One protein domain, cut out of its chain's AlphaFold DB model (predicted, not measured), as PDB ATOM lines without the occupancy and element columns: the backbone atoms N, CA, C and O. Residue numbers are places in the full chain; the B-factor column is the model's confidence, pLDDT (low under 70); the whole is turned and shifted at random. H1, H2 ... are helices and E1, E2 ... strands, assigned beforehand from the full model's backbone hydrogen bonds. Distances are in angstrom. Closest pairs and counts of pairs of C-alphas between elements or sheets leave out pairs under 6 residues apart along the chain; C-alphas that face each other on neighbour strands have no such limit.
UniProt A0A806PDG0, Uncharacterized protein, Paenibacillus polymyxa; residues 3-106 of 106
ATOM      1  N   ARG A   3     -34.410  23.424  25.768       84.31
ATOM      2  CA  ARG A   3     -33.731  22.991  26.994       84.31
ATOM      3  C   ARG A   3     -32.650  21.987  26.638       84.31
ATOM      4  O   ARG A   3     -32.926  21.012  25.944       84.31
ATOM      5  N   LEU A   4     -31.444  22.218  27.140       89.94
ATOM      6  CA  LEU A   4     -30.296  21.354  26.900       89.94
ATOM      7  C   LEU A   4     -30.004  20.505  28.135       89.94
ATOM      8  O   LEU A   4     -29.950  21.036  29.243       89.94
ATOM      9  N   ASN A   5     -29.763  19.212  27.933       91.62
ATOM     10  CA  ASN A   5     -29.183  18.337  28.950       91.62
ATOM     11  C   ASN A   5     -27.869  17.755  28.431       91.62
ATOM     12  O   ASN A   5     -27.801  17.306  27.286       91.62
ATOM     13  N   PHE A   6     -26.847  17.747  29.284       94.38
ATOM     14  CA  PHE A   6     -25.480  17.364  28.940       94.38
ATOM     15  C   PHE A   6     -25.154  15.976  29.518       94.38
ATOM     16  O   PHE A   6     -24.891  15.846  30.714       94.38
ATOM     17  N   PHE A   7     -25.177  14.938  28.680       94.19
ATOM     18  CA  PHE A   7     -24.834  13.562  29.055       94.19
ATOM     19  C   PHE A   7     -23.392  13.216  28.671       94.19
ATOM     20  O   PHE A   7     -22.709  13.963  27.982       94.19
ATOM     21  N   ASP A   8     -22.909  12.047  29.088       93.12
ATOM     22  CA  ASP A   8     -21.510  11.675  28.856       93.12
ATOM     23  C   ASP A   8     -21.147  11.517  27.377       93.12
ATOM     24  O   ASP A   8     -20.013  11.795  26.990       93.12
ATOM     25  N   THR A   9     -22.074  11.077  26.534       92.12
ATOM     26  CA  THR A   9     -21.791  10.822  25.112       92.12
ATOM     27  C   THR A   9     -22.451  11.823  24.176       92.12
ATOM     28  O   THR A   9     -22.004  11.976  23.041       92.12
ATOM     29  N   HIS A  10     -23.484  12.524  24.640       93.50
ATOM     30  CA  HIS A  10     -24.341  13.348  23.800       93.50
ATOM     31  C   HIS A  10     -25.019  14.461  24.600       93.50
ATOM     32  O   HIS A  10     -25.012  14.481  25.831       93.50
ATOM     33  N   ILE A  11     -25.634  15.386  23.876       95.12
ATOM     34  CA  ILE A  11     -26.468  16.452  24.413       95.12
ATOM     35  C   ILE A  11     -27.873  16.229  23.873       95.12
ATOM     36  O   ILE A  11     -28.050  16.006  22.678       95.12
ATOM     37  N   THR A  12     -28.885  16.310  24.729       92.94
ATOM     38  CA  THR A  12     -30.276  16.334  24.261       92.94
ATOM     39  C   THR A  12     -30.781  17.766  24.256       92.94
ATOM     40  O   THR A  12     -30.745  18.427  25.293       92.94
ATOM     41  N   SER A  13     -31.295  18.216  23.118       90.12
ATOM     42  CA  SER A  13     -32.011  19.477  22.958       90.12
ATOM     43  C   SER A  13     -33.504  19.196  22.868       90.12
ATOM     44  O   SER A  13     -33.983  18.673  21.862       90.12
ATOM     45  N   VAL A  14     -34.241  19.563  23.909       88.44
ATOM     46  CA  VAL A  14     -35.697  19.430  23.976       88.44
ATOM     47  C   VAL A  14     -36.324  20.754  23.566       88.44
ATOM     48  O   VAL A  14     -36.137  21.768  24.239       88.44
ATOM     49  N   ILE A  15     -37.080  20.753  22.473       85.94
ATOM     50  CA  ILE A  15     -37.815  21.928  22.007       85.94
ATOM     51  C   ILE A  15     -39.208  21.878  22.627       85.94
ATOM     52  O   ILE A  15     -39.960  20.927  22.419       85.94
ATOM     53  N   VAL A  16     -39.544  22.912  23.392       84.31
ATOM     54  CA  VAL A  16     -40.845  23.050  24.053       84.31
ATOM     55  C   VAL A  16     -41.599  24.233  23.455       84.31
ATOM     56  O   VAL A  16     -41.038  25.334  23.352       84.31
ATOM     57  N   ASN A  17     -42.859  24.009  23.089       84.06
ATOM     58  CA  ASN A  17     -43.820  25.036  22.708       84.06
ATOM     59  C   ASN A  17     -44.911  25.106  23.781       84.06
ATOM     60  O   ASN A  17     -45.639  24.138  23.981       84.06
ATOM     61  N   ASP A  18     -44.968  26.222  24.505       80.88
ATOM     62  CA  ASP A  18     -45.736  26.387  25.742       80.88
ATOM     63  C   ASP A  18     -45.471  25.274  26.772       80.88
ATOM     64  O   ASP A  18     -44.523  25.355  27.556       80.88
ATOM     65  N   VAL A  19     -46.290  24.223  26.756       82.38
ATOM     66  CA  VAL A  19     -46.217  23.063  27.658       82.38
ATOM     67  C   VAL A  19     -45.968  21.745  26.926       82.38
ATOM     68  O   VAL A  19     -45.767  20.717  27.570       82.38
ATOM     69  N   GLU A  20     -45.963  21.758  25.595       86.88
ATOM     70  CA  GLU A  20     -45.792  20.567  24.772       86.88
ATOM     71  C   GLU A  20     -44.340  20.431  24.310       86.88
ATOM     72  O   GLU A  20     -43.726  21.373  23.802       86.88
ATOM     73  N   VAL A  21     -43.783  19.231  24.476       87.81
ATOM     74  CA  VAL A  21     -42.513  18.869  23.846       87.81
ATOM     75  C   VAL A  21     -42.793  18.597  22.374       87.81
ATOM     76  O   VAL A  21     -43.394  17.584  22.033       87.81
ATOM     77  N   VAL A  22     -42.353  19.507  21.511       90.56
ATOM     78  CA  VAL A  22     -42.553  19.418  20.058       90.56
ATOM     79  C   VAL A  22     -41.435  18.654  19.361       90.56
ATOM     80  O   VAL A  22     -41.643  18.146  18.262       90.56
ATOM     81  N   ASP A  23     -40.247  18.575  19.966       88.00
ATOM     82  CA  ASP A  23     -39.111  17.865  19.380       88.00
ATOM     83  C   ASP A  23     -38.059  17.511  20.440       88.00
ATOM     84  O   ASP A  23     -37.885  18.230  21.431       88.00
ATOM     85  N   ILE A  24     -37.314  16.432  20.206       91.06
ATOM     86  CA  ILE A  24     -36.131  16.052  20.980       91.06
ATOM     87  C   ILE A  24     -35.038  15.685  19.986       91.06
ATOM     88  O   ILE A  24     -35.162  14.720  19.235       91.06
ATOM     89  N   LYS A  25     -33.944  16.443  20.010       91.69
ATOM     90  CA  LYS A  25     -32.780  16.199  19.156       91.69
ATOM     91  C   LYS A  25     -31.594  15.771  19.986       91.69
ATOM     92  O   LYS A  25     -31.313  16.367  21.023       91.69
ATOM     93  N   GLU A  26     -30.869  14.789  19.480       94.50
ATOM     94  CA  GLU A  26     -29.530  14.483  19.951       94.50
ATOM     95  C   GLU A  26     -28.517  15.350  19.194       94.50
ATOM     96  O   GLU A  26     -28.624  15.527  17.979       94.50
ATOM     97  N   ILE A  27     -27.566  15.925  19.924       94.75
ATOM     98  CA  ILE A  27     -26.490  16.772  19.411       94.75
ATOM     99  C   ILE A  27     -25.177  16.213  19.957       94.75
ATOM    100  O   ILE A  27     -25.040  15.959  21.156       94.75
ATOM    101  N   SER A  28     -24.189  16.026  19.087       96.06
ATOM    102  CA  SER A  28     -22.853  15.617  19.529       96.06
ATOM    103  C   SER A  28     -22.086  16.802  20.122       96.06
ATOM    104  O   SER A  28     -22.269  17.944  19.706       96.06
ATOM    105  N   TYR A  29     -21.133  16.551  21.022       96.88
ATOM    106  CA  TYR A  29     -20.251  17.620  21.513       96.88
ATOM    107  C   TYR A  29     -19.396  18.261  20.414       96.88
ATOM    108  O   TYR A  29     -18.980  19.405  20.566       96.88
ATOM    109  N   ASN A  30     -19.134  17.553  19.313       96.56
ATOM    110  CA  ASN A  30     -18.418  18.120  18.171       96.56
ATOM    111  C   ASN A  30     -19.292  19.111  17.388       96.56
ATOM    112  O   ASN A  30     -18.775  20.103  16.890       96.56
ATOM    113  N   GLU A  31     -20.601  18.858  17.295       96.06
ATOM    114  CA  GLU A  31     -21.565  19.799  16.708       96.06
ATOM    115  C   GLU A  31     -21.791  20.988  17.647       96.06
ATOM    116  O   GLU A  31     -21.758  22.130  17.205       96.06
ATOM    117  N   PHE A  32     -21.953  20.728  18.947       95.94
ATOM    118  CA  PHE A  32     -22.234  21.762  19.943       95.94
ATOM    119  C   PHE A  32     -21.034  22.676  20.228       95.94
ATOM    120  O   PHE A  32     -21.201  23.879  20.402       95.94
ATOM    121  N   ILE A  33     -19.820  22.117  20.263       97.44
ATOM    122  CA  ILE A  33     -18.556  22.824  20.525       97.44
ATOM    123  C   ILE A  33     -17.608  22.569  19.344       97.44
ATOM    124  O   ILE A  33     -16.690  21.738  19.433       97.44
ATOM    125  N   PRO A  34     -17.845  23.231  18.206       97.50
ATOM    126  CA  PRO A  34     -17.077  22.981  16.999       97.50
ATOM    127  C   PRO A  34     -15.643  23.524  17.123       97.50
ATOM    128  O   PRO A  34     -15.366  24.440  17.896       97.50
ATOM    129  N   ASP A  35     -14.704  22.951  16.365       97.12
ATOM    130  CA  ASP A  35     -13.284  23.342  16.415       97.12
ATOM    131  C   ASP A  35     -13.084  24.840  16.134       97.12
ATOM    132  O   ASP A  35     -12.281  25.497  16.789       97.12
ATOM    133  N   ASN A  36     -13.852  25.406  15.199       95.94
ATOM    134  CA  ASN A  36     -13.786  26.830  14.866       95.94
ATOM    135  C   ASN A  36     -14.176  27.740  16.041       95.94
ATOM    136  O   ASN A  36     -13.661  28.847  16.115       95.94
ATOM    137  N   PHE A  37     -15.054  27.302  16.947       97.69
ATOM    138  CA  PHE A  37     -15.337  28.018  18.191       97.69
ATOM    139  C   PHE A  37     -14.135  27.952  19.140       97.69
ATOM    140  O   PHE A  37     -13.729  28.969  19.691       97.69
ATOM    141  N   ILE A  38     -13.512  26.777  19.273       97.50
ATOM    142  CA  ILE A  38     -12.337  26.578  20.132       97.50
ATOM    143  C   ILE A  38     -11.148  27.434  19.675       97.50
ATOM    144  O   ILE A  38     -10.470  28.040  20.501       97.50
ATOM    145  N   TYR A  39     -10.905  27.536  18.369       96.31
ATOM    146  CA  TYR A  39      -9.793  28.335  17.851       96.31
ATOM    147  C   TYR A  39      -9.983  29.848  18.030       96.31
ATOM    148  O   TYR A  39      -9.009  30.590  17.957       96.31
ATOM    149  N   GLN A  40     -11.191  30.336  18.342       97.06
ATOM    150  CA  GLN A  40     -11.378  31.760  18.657       97.06
ATOM    151  C   GLN A  40     -10.617  32.185  19.909       97.06
ATOM    152  O   GLN A  40     -10.216  33.341  20.009       97.06
ATOM    153  N   PHE A  41     -10.383  31.263  20.845       96.50
ATOM    154  CA  PHE A  41      -9.636  31.588  22.051       96.50
ATOM    155  C   PHE A  41      -8.172  31.943  21.735       96.50
ATOM    156  O   PHE A  41      -7.576  32.713  22.474       96.50
ATOM    157  N   GLU A  42      -7.598  31.480  20.617       94.69
ATOM    158  CA  GLU A  42      -6.240  31.874  20.196       94.69
ATOM    159  C   GLU A  42      -6.118  33.374  19.887       94.69
ATOM    160  O   GLU A  42      -5.014  33.913  19.875       94.69
ATOM    161  N   LEU A  43      -7.246  34.046  19.642       93.88
ATOM    162  CA  LEU A  43      -7.320  35.476  19.340       93.88
ATOM    163  C   LEU A  43      -7.531  36.342  20.590       93.88
ATOM    164  O   LEU A  43      -7.623  37.562  20.473       93.88
ATOM    165  N   ILE A  44      -7.667  35.728  21.769       94.19
ATOM    166  CA  ILE A  44      -7.929  36.430  23.025       94.19
ATOM    167  C   ILE A  44      -6.602  36.741  23.713       94.19
ATOM    168  O   ILE A  44      -5.860  35.842  24.111       94.19
ATOM    169  N   ASP A  45      -6.331  38.029  23.905       91.25
ATOM    170  CA  ASP A  45      -5.186  38.478  24.691       91.25
ATOM    171  C   ASP A  45      -5.369  38.144  26.181       91.25
ATOM    172  O   ASP A  45      -6.467  38.237  26.729       91.25
ATOM    173  N   ASN A  46      -4.267  37.823  26.864       90.44
ATOM    174  CA  ASN A  46      -4.226  37.561  28.311       90.44
ATOM    175  C   ASN A  46      -5.184  36.453  28.787       90.44
ATOM    176  O   ASN A  46      -5.803  36.565  29.849       90.44
ATOM    177  N   LEU A  47      -5.293  35.365  28.021       94.00
ATOM    178  CA  LEU A  47      -6.059  34.199  28.440       94.00
ATOM    179  C   LEU A  47      -5.607  33.673  29.814       94.00
ATOM    180  O   LEU A  47      -4.411  33.611  30.110       94.00
ATOM    181  N   PRO A  48      -6.541  33.182  30.645       94.25
ATOM    182  CA  PRO A  48      -6.170  32.465  31.854       94.25
ATOM    183  C   PRO A  48      -5.258  31.276  31.525       94.25
ATOM    184  O   PRO A  48      -5.570  30.471  30.647       94.25
ATOM    185  N   VAL A  49      -4.173  31.099  32.287       95.00
ATOM    186  CA  VAL A  49      -3.147  30.050  32.069       95.00
ATOM    187  C   VAL A  49      -3.751  28.651  31.895       95.00
ATOM    188  O   VAL A  49      -3.260  27.827  31.122       95.00
ATOM    189  N   ARG A  50      -4.842  28.356  32.613       93.94
ATOM    190  CA  ARG A  50      -5.546  27.074  32.494       93.94
ATOM    191  C   ARG A  50      -6.205  26.899  31.123       93.94
ATOM    192  O   ARG A  50      -6.131  25.802  30.576       93.94
ATOM    193  N   ILE A  51      -6.786  27.954  30.558       95.25
ATOM    194  CA  ILE A  51      -7.377  27.944  29.216       95.25
ATOM    195  C   ILE A  51      -6.285  27.841  28.146       95.25
ATOM    196  O   ILE A  51      -6.386  26.988  27.267       95.25
ATOM    197  N   GLU A  52      -5.188  28.596  28.281       95.44
ATOM    198  CA  GLU A  52      -4.030  28.467  27.379       95.44
ATOM    199  C   GLU A  52      -3.496  27.033  27.328       95.44
ATOM    200  O   GLU A  52      -3.158  26.506  26.266       95.44
ATOM    201  N   ARG A  53      -3.427  26.369  28.488       95.69
ATOM    202  CA  ARG A  53      -2.995  24.975  28.565       95.69
ATOM    203  C   ARG A  53      -3.917  24.061  27.760       95.69
ATOM    204  O   ARG A  53      -3.408  23.191  27.060       95.69
ATOM    205  N   PHE A  54      -5.235  24.225  27.859       95.19
ATOM    206  CA  PHE A  54      -6.173  23.391  27.104       95.19
ATOM    207  C   PHE A  54      -6.084  23.629  25.598       95.19
ATOM    208  O   PHE A  54      -6.094  22.652  24.852       95.19
ATOM    209  N   LEU A  55      -5.885  24.875  25.159       94.44
ATOM    210  CA  LEU A  55      -5.624  25.184  23.749       94.44
ATOM    211  C   LEU A  55      -4.394  24.451  23.216       94.44
ATOM    212  O   LEU A  55      -4.467  23.789  22.184       94.44
ATOM    213  N   ARG A  56      -3.282  24.475  23.963       95.62
ATOM    214  CA  ARG A  56      -2.047  23.764  23.579       95.62
ATOM    215  C   ARG A  56      -2.214  22.245  23.515       95.62
ATOM    216  O   ARG A  56      -1.482  21.585  22.786       95.62
ATOM    217  N   LEU A  57      -3.145  21.682  24.286       96.12
ATOM    218  CA  LEU A  57      -3.471  20.251  24.256       96.12
ATOM    219  C   LEU A  57      -4.367  19.864  23.067       96.12
ATOM    220  O   LEU A  57      -4.596  18.674  22.842       96.12
ATOM    221  N   GLY A  58      -4.848  20.848  22.308       96.50
ATOM    222  CA  GLY A  58      -5.648  20.669  21.108       96.50
ATOM    223  C   GLY A  58      -7.160  20.659  21.360       96.50
ATOM    224  O   GLY A  58      -7.630  20.504  22.495       96.50
ATOM    225  N   PRO A  59      -7.953  20.779  20.281       96.00
ATOM    226  CA  PRO A  59      -9.393  21.017  20.364       96.00
ATOM    227  C   PRO A  59     -10.166  19.875  21.030       96.00
ATOM    228  O   PRO A  59     -11.142  20.124  21.729       96.00
ATOM    229  N   ILE A  60      -9.707  18.627  20.897       96.25
ATOM    230  CA  ILE A  60     -10.346  17.473  21.549       96.25
ATOM    231  C   ILE A  60     -10.293  17.621  23.074       96.25
ATOM    232  O   ILE A  60     -11.315  17.504  23.745       96.25
ATOM    233  N   ARG A  61      -9.113  17.925  23.628       96.56
ATOM    234  CA  ARG A  61      -8.930  18.085  25.078       96.56
ATOM    235  C   ARG A  61      -9.636  19.320  25.612       96.56
ATOM    236  O   ARG A  61     -10.185  19.277  26.708       96.56
ATOM    237  N   PHE A  62      -9.653  20.406  24.847       97.69
ATOM    238  CA  PHE A  62     -10.375  21.600  25.265       97.69
ATOM    239  C   PHE A  62     -11.899  21.372  25.248       97.69
ATOM    240  O   PHE A  62     -12.592  21.715  26.206       97.69
ATOM    241  N   ARG A  63     -12.428  20.675  24.237       97.69
ATOM    242  CA  ARG A  63     -13.836  20.254  24.215       97.69
ATOM    243  C   ARG A  63     -14.205  19.398  25.424       97.69
ATOM    244  O   ARG A  63     -15.277  19.597  25.985       97.69
ATOM    245  N   GLU A  64     -13.334  18.477  25.842       96.94
ATOM    246  CA  GLU A  64     -13.547  17.683  27.059       96.94
ATOM    247  C   GLU A  64     -13.663  18.566  28.312       96.94
ATOM    248  O   GLU A  64     -14.558  18.341  29.125       96.94
ATOM    249  N   GLU A  65     -12.825  19.598  28.467       96.56
ATOM    250  CA  GLU A  65     -12.949  20.528  29.601       96.56
ATOM    251  C   GLU A  65     -14.267  21.307  29.555       96.56
ATOM    252  O   GLU A  65     -14.948  21.411  30.576       96.56
ATOM    253  N   LEU A  66     -14.645  21.833  28.387       97.19
ATOM    254  CA  LEU A  66     -15.899  22.569  28.222       97.19
ATOM    255  C   LEU A  66     -17.108  21.672  28.511       97.19
ATOM    256  O   LEU A  66     -18.019  22.076  29.229       97.19
ATOM    257  N   LYS A  67     -17.082  20.423  28.032       97.25
ATOM    258  CA  LYS A  67     -18.069  19.398  28.386       97.25
ATOM    259  C   LYS A  67     -18.144  19.206  29.900       97.25
ATOM    260  O   LYS A  67     -19.234  19.279  30.460       97.25
ATOM    261  N   ASN A  68     -17.009  18.987  30.562       96.25
ATOM    262  CA  ASN A  68     -16.971  18.765  32.007       96.25
ATOM    263  C   ASN A  68     -17.503  19.982  32.775       96.25
ATOM    264  O   ASN A  68     -18.172  19.837  33.794       96.25
ATOM    265  N   ALA A  69     -17.215  21.193  32.300       96.31
ATOM    266  CA  ALA A  69     -17.719  22.423  32.890       96.31
ATOM    267  C   ALA A  69     -19.239  22.587  32.699       96.31
ATOM    268  O   ALA A  69     -19.917  22.957  33.657       96.31
ATOM    269  N   LEU A  70     -19.789  22.234  31.532       95.56
ATOM    270  CA  LEU A  70     -21.238  22.192  31.287       95.56
ATOM    271  C   LEU A  70     -21.938  21.166  32.191       95.56
ATOM    272  O   LEU A  70     -22.907  21.499  32.866       95.56
ATOM    273  N   GLN A  71     -21.421  19.935  32.268       95.44
ATOM    274  CA  GLN A  71     -21.991  18.876  33.115       95.44
ATOM    275  C   GLN A  71     -21.931  19.218  34.611       95.44
ATOM    276  O   GLN A  71     -22.816  18.840  35.376       95.44
ATOM    277  N   ALA A  72     -20.904  19.959  35.032       95.06
ATOM    278  CA  ALA A  72     -20.739  20.419  36.406       95.06
ATOM    279  C   ALA A  72     -21.507  21.717  36.726       95.06
ATOM    280  O   ALA A  72     -21.324  22.257  37.814       95.06
ATOM    281  N   ASN A  73     -22.328  22.239  35.803       92.44
ATOM    282  CA  ASN A  73     -23.011  23.535  35.930       92.44
ATOM    283  C   ASN A  73     -22.059  24.714  36.225       92.44
ATOM    284  O   ASN A  73     -22.444  25.674  36.884       92.44
ATOM    285  N   ARG A  74     -20.812  24.646  35.745       94.31
ATOM    286  CA  ARG A  74     -19.849  25.766  35.783       94.31
ATOM    287  C   ARG A  74     -19.994  26.689  34.576       94.31
ATOM    288  O   ARG A  74     -19.548  27.831  34.618       94.31
ATOM    289  N   ILE A  75     -20.611  26.179  33.509       95.06
ATOM    290  CA  ILE A  75     -21.078  26.959  32.368       95.06
ATOM    291  C   ILE A  75     -22.605  26.899  32.383       95.06
ATOM    292  O   ILE A  75     -23.173  25.815  32.239       95.06
ATOM    293  N   VAL A  76     -23.267  28.039  32.568       90.75
ATOM    294  CA  VAL A  76     -24.728  28.111  32.747       90.75
ATOM    295  C   VAL A  76     -25.363  29.099  31.783       90.75
ATOM    296  O   VAL A  76     -24.752  30.094  31.408       90.75
ATOM    297  N   THR A  77     -26.606  28.841  31.383       85.69
ATOM    298  CA  THR A  77     -27.392  29.807  30.607       85.69
ATOM    299  C   THR A  77     -27.918  30.923  31.509       85.69
ATOM    300  O   THR A  77     -28.308  30.679  32.656       85.69
ATOM    301  N   THR A  78     -27.958  32.153  31.000       71.06
ATOM    302  CA  THR A  78     -28.655  33.235  31.705       71.06
ATOM    303  C   THR A  78     -30.164  33.096  31.525       71.06
ATOM    304  O   THR A  78     -30.651  32.864  30.423       71.06
ATOM    305  N   LYS A  79     -30.935  33.280  32.604       57.03
ATOM    306  CA  LYS A  79     -32.409  33.194  32.560       57.03
ATOM    307  C   LYS A  79     -33.054  34.207  31.606       57.03
ATOM    308  O   LYS A  79     -34.197  34.014  31.207       57.03
ATOM    309  N   GLU A  80     -32.342  35.283  31.286       56.97
ATOM    310  CA  GLU A  80     -32.839  36.395  30.476       56.97
ATOM    311  C   GLU A  80     -32.450  36.265  28.996       56.97
ATOM    312  O   GLU A  80     -33.132  36.824  28.140       56.97
ATOM    313  N   GLN A  81     -31.393  35.506  28.676       60.50
ATOM    314  CA  GLN A  81     -30.886  35.330  27.315       60.50
ATOM    315  C   GLN A  81     -30.526  33.857  27.085       60.50
ATOM    316  O   GLN A  81     -29.431  33.401  27.417       60.50
ATOM    317  N   ASN A  82     -31.462  33.118  26.478       67.19
ATOM    318  CA  ASN A  82     -31.314  31.690  26.139       67.19
ATOM    319  C   ASN A  82     -30.167  31.398  25.157       67.19
ATOM    320  O   ASN A  82     -29.811  30.239  24.954       67.19
ATOM    321  N   ASP A  83     -29.602  32.451  24.571       86.06
ATOM    322  CA  ASP A  83     -28.556  32.392  23.559       86.06
ATOM    323  C   ASP A  83     -27.171  32.706  24.150       86.06
ATOM    324  O   ASP A  83     -26.187  32.708  23.421       86.06
ATOM    325  N   LEU A  84     -27.066  32.966  25.462       91.94
ATOM    326  CA  LEU A  84     -25.790  33.205  26.140       91.94
ATOM    327  C   LEU A  84     -25.536  32.195  27.262       91.94
ATOM    328  O   LEU A  84     -26.398  31.931  28.109       91.94
ATOM    329  N   PHE A  85     -24.305  31.690  27.289       94.06
ATOM    330  CA  PHE A  85     -23.764  30.838  28.343       94.06
ATOM    331  C   PHE A  85     -22.620  31.560  29.046       94.06
ATOM    332  O   PHE A  85     -21.756  32.122  28.388       94.06
ATOM    333  N   ILE A  86     -22.587  31.535  30.373       94.94
ATOM    334  CA  ILE A  86     -21.552  32.188  31.176       94.94
ATOM    335  C   ILE A  86     -20.679  31.124  31.823       94.94
ATOM    336  O   ILE A  86     -21.197  30.219  32.477       94.94
ATOM    337  N   TRP A  87     -19.362  31.268  31.678       95.31
ATOM    338  CA  TRP A  87     -18.358  30.540  32.446       95.31
ATOM    339  C   TRP A  87     -17.725  31.471  33.481       95.31
ATOM    340  O   TRP A  87     -16.741  32.164  33.208       95.31
ATOM    341  N   GLU A  88     -18.305  31.495  34.680       90.56
ATOM    342  CA  GLU A  88     -17.923  32.449  35.731       90.56
ATOM    343  C   GLU A  88     -16.464  32.283  36.180       90.56
ATOM    344  O   GLU A  88     -15.786  33.287  36.396       90.56
ATOM    345  N   ASP A  89     -15.950  31.042  36.218       91.44
ATOM    346  CA  ASP A  89     -14.559  30.709  36.587       91.44
ATOM    347  C   ASP A  89     -13.511  31.556  35.838       91.44
ATOM    348  O   ASP A  89     -12.411  31.784  36.347       91.44
ATOM    349  N   TYR A  90     -13.836  31.988  34.616       93.31
ATOM    350  CA  TYR A  90     -12.921  32.703  33.729       93.31
ATOM    351  C   TYR A  90     -13.479  34.028  33.212       93.31
ATOM    352  O   TYR A  90     -12.849  34.632  32.348       93.31
ATOM    353  N   ASN A  91     -14.631  34.478  33.722       91.56
ATOM    354  CA  ASN A  91     -15.334  35.665  33.231       91.56
ATOM    355  C   ASN A  91     -15.531  35.645  31.700       91.56
ATOM    356  O   ASN A  91     -15.241  36.617  31.011       91.56
ATOM    357  N   MET A  92     -15.981  34.508  31.162       94.06
ATOM    358  CA  MET A  92     -16.211  34.337  29.724       94.06
ATOM    359  C   MET A  92     -17.692  34.144  29.439       94.06
ATOM    360  O   MET A  92     -18.392  33.454  30.180       94.06
ATOM    361  N   THR A  93     -18.151  34.703  28.326       95.25
ATOM    362  CA  THR A  93     -19.502  34.494  27.809       95.25
ATOM    363  C   THR A  93     -19.433  33.834  26.438       95.25
ATOM    364  O   THR A  93     -18.622  34.209  25.595       95.25
ATOM    365  N   PHE A  94     -20.279  32.840  26.199       95.69
ATOM    366  CA  PHE A  94     -20.377  32.114  24.941       95.69
ATOM    367  C   PHE A  94     -21.721  32.394  24.291       95.69
ATOM    368  O   PHE A  94     -22.771  32.160  24.888       95.69
ATOM    369  N   GLU A  95     -21.679  32.872  23.053       94.31
ATOM    370  CA  GLU A  95     -22.859  32.979  22.207       94.31
ATOM    371  C   GLU A  95     -23.212  31.584  21.685       94.31
ATOM    372  O   GLU A  95     -22.383  30.897  21.079       94.31
ATOM    373  N   PHE A  96     -24.452  31.182  21.919       91.19
ATOM    374  CA  PHE A  96     -25.078  29.975  21.418       91.19
ATOM    375  C   PHE A  96     -26.092  30.349  20.344       91.19
ATOM    376  O   PHE A  96     -26.936  31.220  20.542       91.19
ATOM    377  N   LYS A  97     -26.042  29.661  19.205       89.06
ATOM    378  CA  LYS A  97     -27.013  29.857  18.135       89.06
ATOM    379  C   LYS A  97     -27.402  28.526  17.530       89.06
ATOM    380  O   LYS A  97     -26.541  27.721  17.186       89.06
ATOM    381  N   GLU A  98     -28.710  28.334  17.368       84.25
ATOM    382  CA  GLU A  98     -29.349  27.124  16.839       84.25
ATOM    383  C   GLU A  98     -29.024  25.858  17.646       84.25
ATOM    384  O   GLU A  98     -29.893  25.331  18.340       84.25
ATOM    385  N   LYS A  99     -27.792  25.354  17.540       87.38
ATOM    386  CA  LYS A  99     -27.328  24.096  18.133       87.38
ATOM    387  C   LYS A  99     -25.874  24.112  18.598       87.38
ATOM    388  O   LYS A  99     -25.413  23.090  19.100       87.38
ATOM    389  N   SER A 100     -25.152  25.218  18.447       94.19
ATOM    390  CA  SER A 100     -23.729  25.262  18.771       94.19
ATOM    391  C   SER A 100     -23.297  26.581  19.385       94.19
ATOM    392  O   SER A 100     -23.955  27.615  19.242       94.19
ATOM    393  N   PHE A 101     -22.159  26.540  20.071       95.81
ATOM    394  CA  PHE A 101     -21.417  27.744  20.387       95.81
ATOM    395  C   PHE A 101     -20.795  28.324  19.123       95.81
ATOM    396  O   PHE A 101     -20.157  27.624  18.336       95.81
ATOM    397  N   VAL A 102     -20.997  29.625  18.944       96.12
ATOM    398  CA  VAL A 102     -20.577  30.356  17.747       96.12
ATOM    399  C   VAL A 102     -19.570  31.451  18.053       96.12
ATOM    400  O   VAL A 102     -18.793  31.801  17.165       96.12
ATOM    401  N   ARG A 103     -19.541  31.977  19.286       95.19
ATOM    402  CA  ARG A 103     -18.635  33.071  19.644       95.19
ATOM    403  C   ARG A 103     -18.216  33.069  21.102       95.19
ATOM    404  O   ARG A 103     -19.047  32.813  21.968       95.19
ATOM    405  N   VAL A 104     -16.961  33.419  21.365       95.06
ATOM    406  CA  VAL A 104     -16.476  33.783  22.704       95.06
ATOM    407  C   VAL A 104     -16.501  35.303  22.861       95.06
ATOM    408  O   VAL A 104     -16.077  36.033  21.968       95.06
ATOM    409  N   ILE A 105     -17.012  35.774  23.993       91.88
ATOM    410  CA  ILE A 105     -17.113  37.179  24.387       91.88
ATOM    411  C   ILE A 105     -16.409  37.303  25.743       91.88
ATOM    412  O   ILE A 105     -16.765  36.595  26.690       91.88
ATOM    413  N   VAL A 106     -15.400  38.170  25.813       84.94
ATOM    414  CA  VAL A 106     -14.572  38.444  27.001       84.94
ATOM    415  C   VAL A 106     -14.618  39.913  27.380       84.94
ATOM    416  O   VAL A 106     -14.796  40.744  26.459       84.94
TER     417      VAL A 106
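AT A GLANCE: This is residues 3 to 106 of the 106 residues of an uncharacterized protein of Paenibacillus polymyxa (UniProt A0A806PDG0). What does the model look like? A three-stranded ribbon, E1 to E3, makes one end of an elongated domain, and the helices H2, H3 and H4 cluster toward the other. Beside this cluster a strongly twisted four-stranded sheet, E4 to E7, has H2 along its edge strand E7, while the last part of H4 reaches both sheets. What is it made of? The printed part has 104 residues in the order E1 E2 E3 H1 H2 H3 H4 E4 E5 E6 E7, of mixed class, with sheets E1-E2-E3 and E4-E5-E6-E7 all antiparallel; it is compact, with a radius of gyration of the C-alphas of 13.9 A, and spans 45 by 28 by 22 A.

HOW THE PARTS SIT: How does the first sheet pair? E1, residues 3 to 6, E2, 11 to 17, and E3, 20 to 27, form a meander, each strand the antiparallel neighbour of the one before. N 5 and O 12 are 2.9 A apart, and N 13 and O 25 are 2.8 A apart, within hydrogen-bond range. How do the helices stand? H4, residues 59 to 71, is the hub: it touches H1, 29 to 32, only just, with 3 pairs of C-alphas within 8 A, the closest Tyr 29 and Lys 67 at 7.4 A; H2, 35 to 43, about perpendicular at 82 degrees, the closest C-alphas Asp 35 and Pro 59 at 6.0 A; and H3, 49 to 56, at a steep tilt of 47 degrees, opposite ways, the closest C-alphas Phe 54 and Phe 62 at 4.9 A. H4 touches H1 with its residues 63 to 67 alone, H2 with its residues 59 to 63 alone, and H3 with its residues 61 to 65 alone. Every O i to N i+4 pair is within hydrogen-bond range in H3 and H4; in H2 it is 1 of 5, with 5 of 6 O i to N i+3 pairs, and H1 is too short for an O i to N i+4 pair. And the second sheet? E4, residues 75 to 78, E5, 81 to 87, E6, 92 to 97, and E7, 100 to 105, form another meander, with N 86 and O 76 at 2.8 A, N 94 and O 85 at 2.7 A, and N 95 and O 103 at 2.8 A. H2 is on this sheet at a height over the sheet of 6.6 A, the closest C-alphas of H2 and E7 being Phe 37 and Val 102 at 5.8 A; H1 and H4 only graze it, and H3 is not on it.

IN THESE COORDINATES: Where does the first element begin? C-alpha 3 of E1 is at (-33.731, 22.991, 26.994). Which elements are long? From first to last C-alpha E3 measures 20.4 A, E2 19.4 A, H4 18.1 A and E6 16.5 A. Where does the last element end? C-alpha 105 of E7 is at (-17.113, 37.179, 24.387).

THE WHOLE: How large is it? The two C-alphas farthest apart, those of Glu 20 and Asn 46, are 45.0 A apart. Is it whole and sure? The printed part has no cut, its links are tight, and its mean pLDDT is 91.7, with residues 79 to 82 under 70.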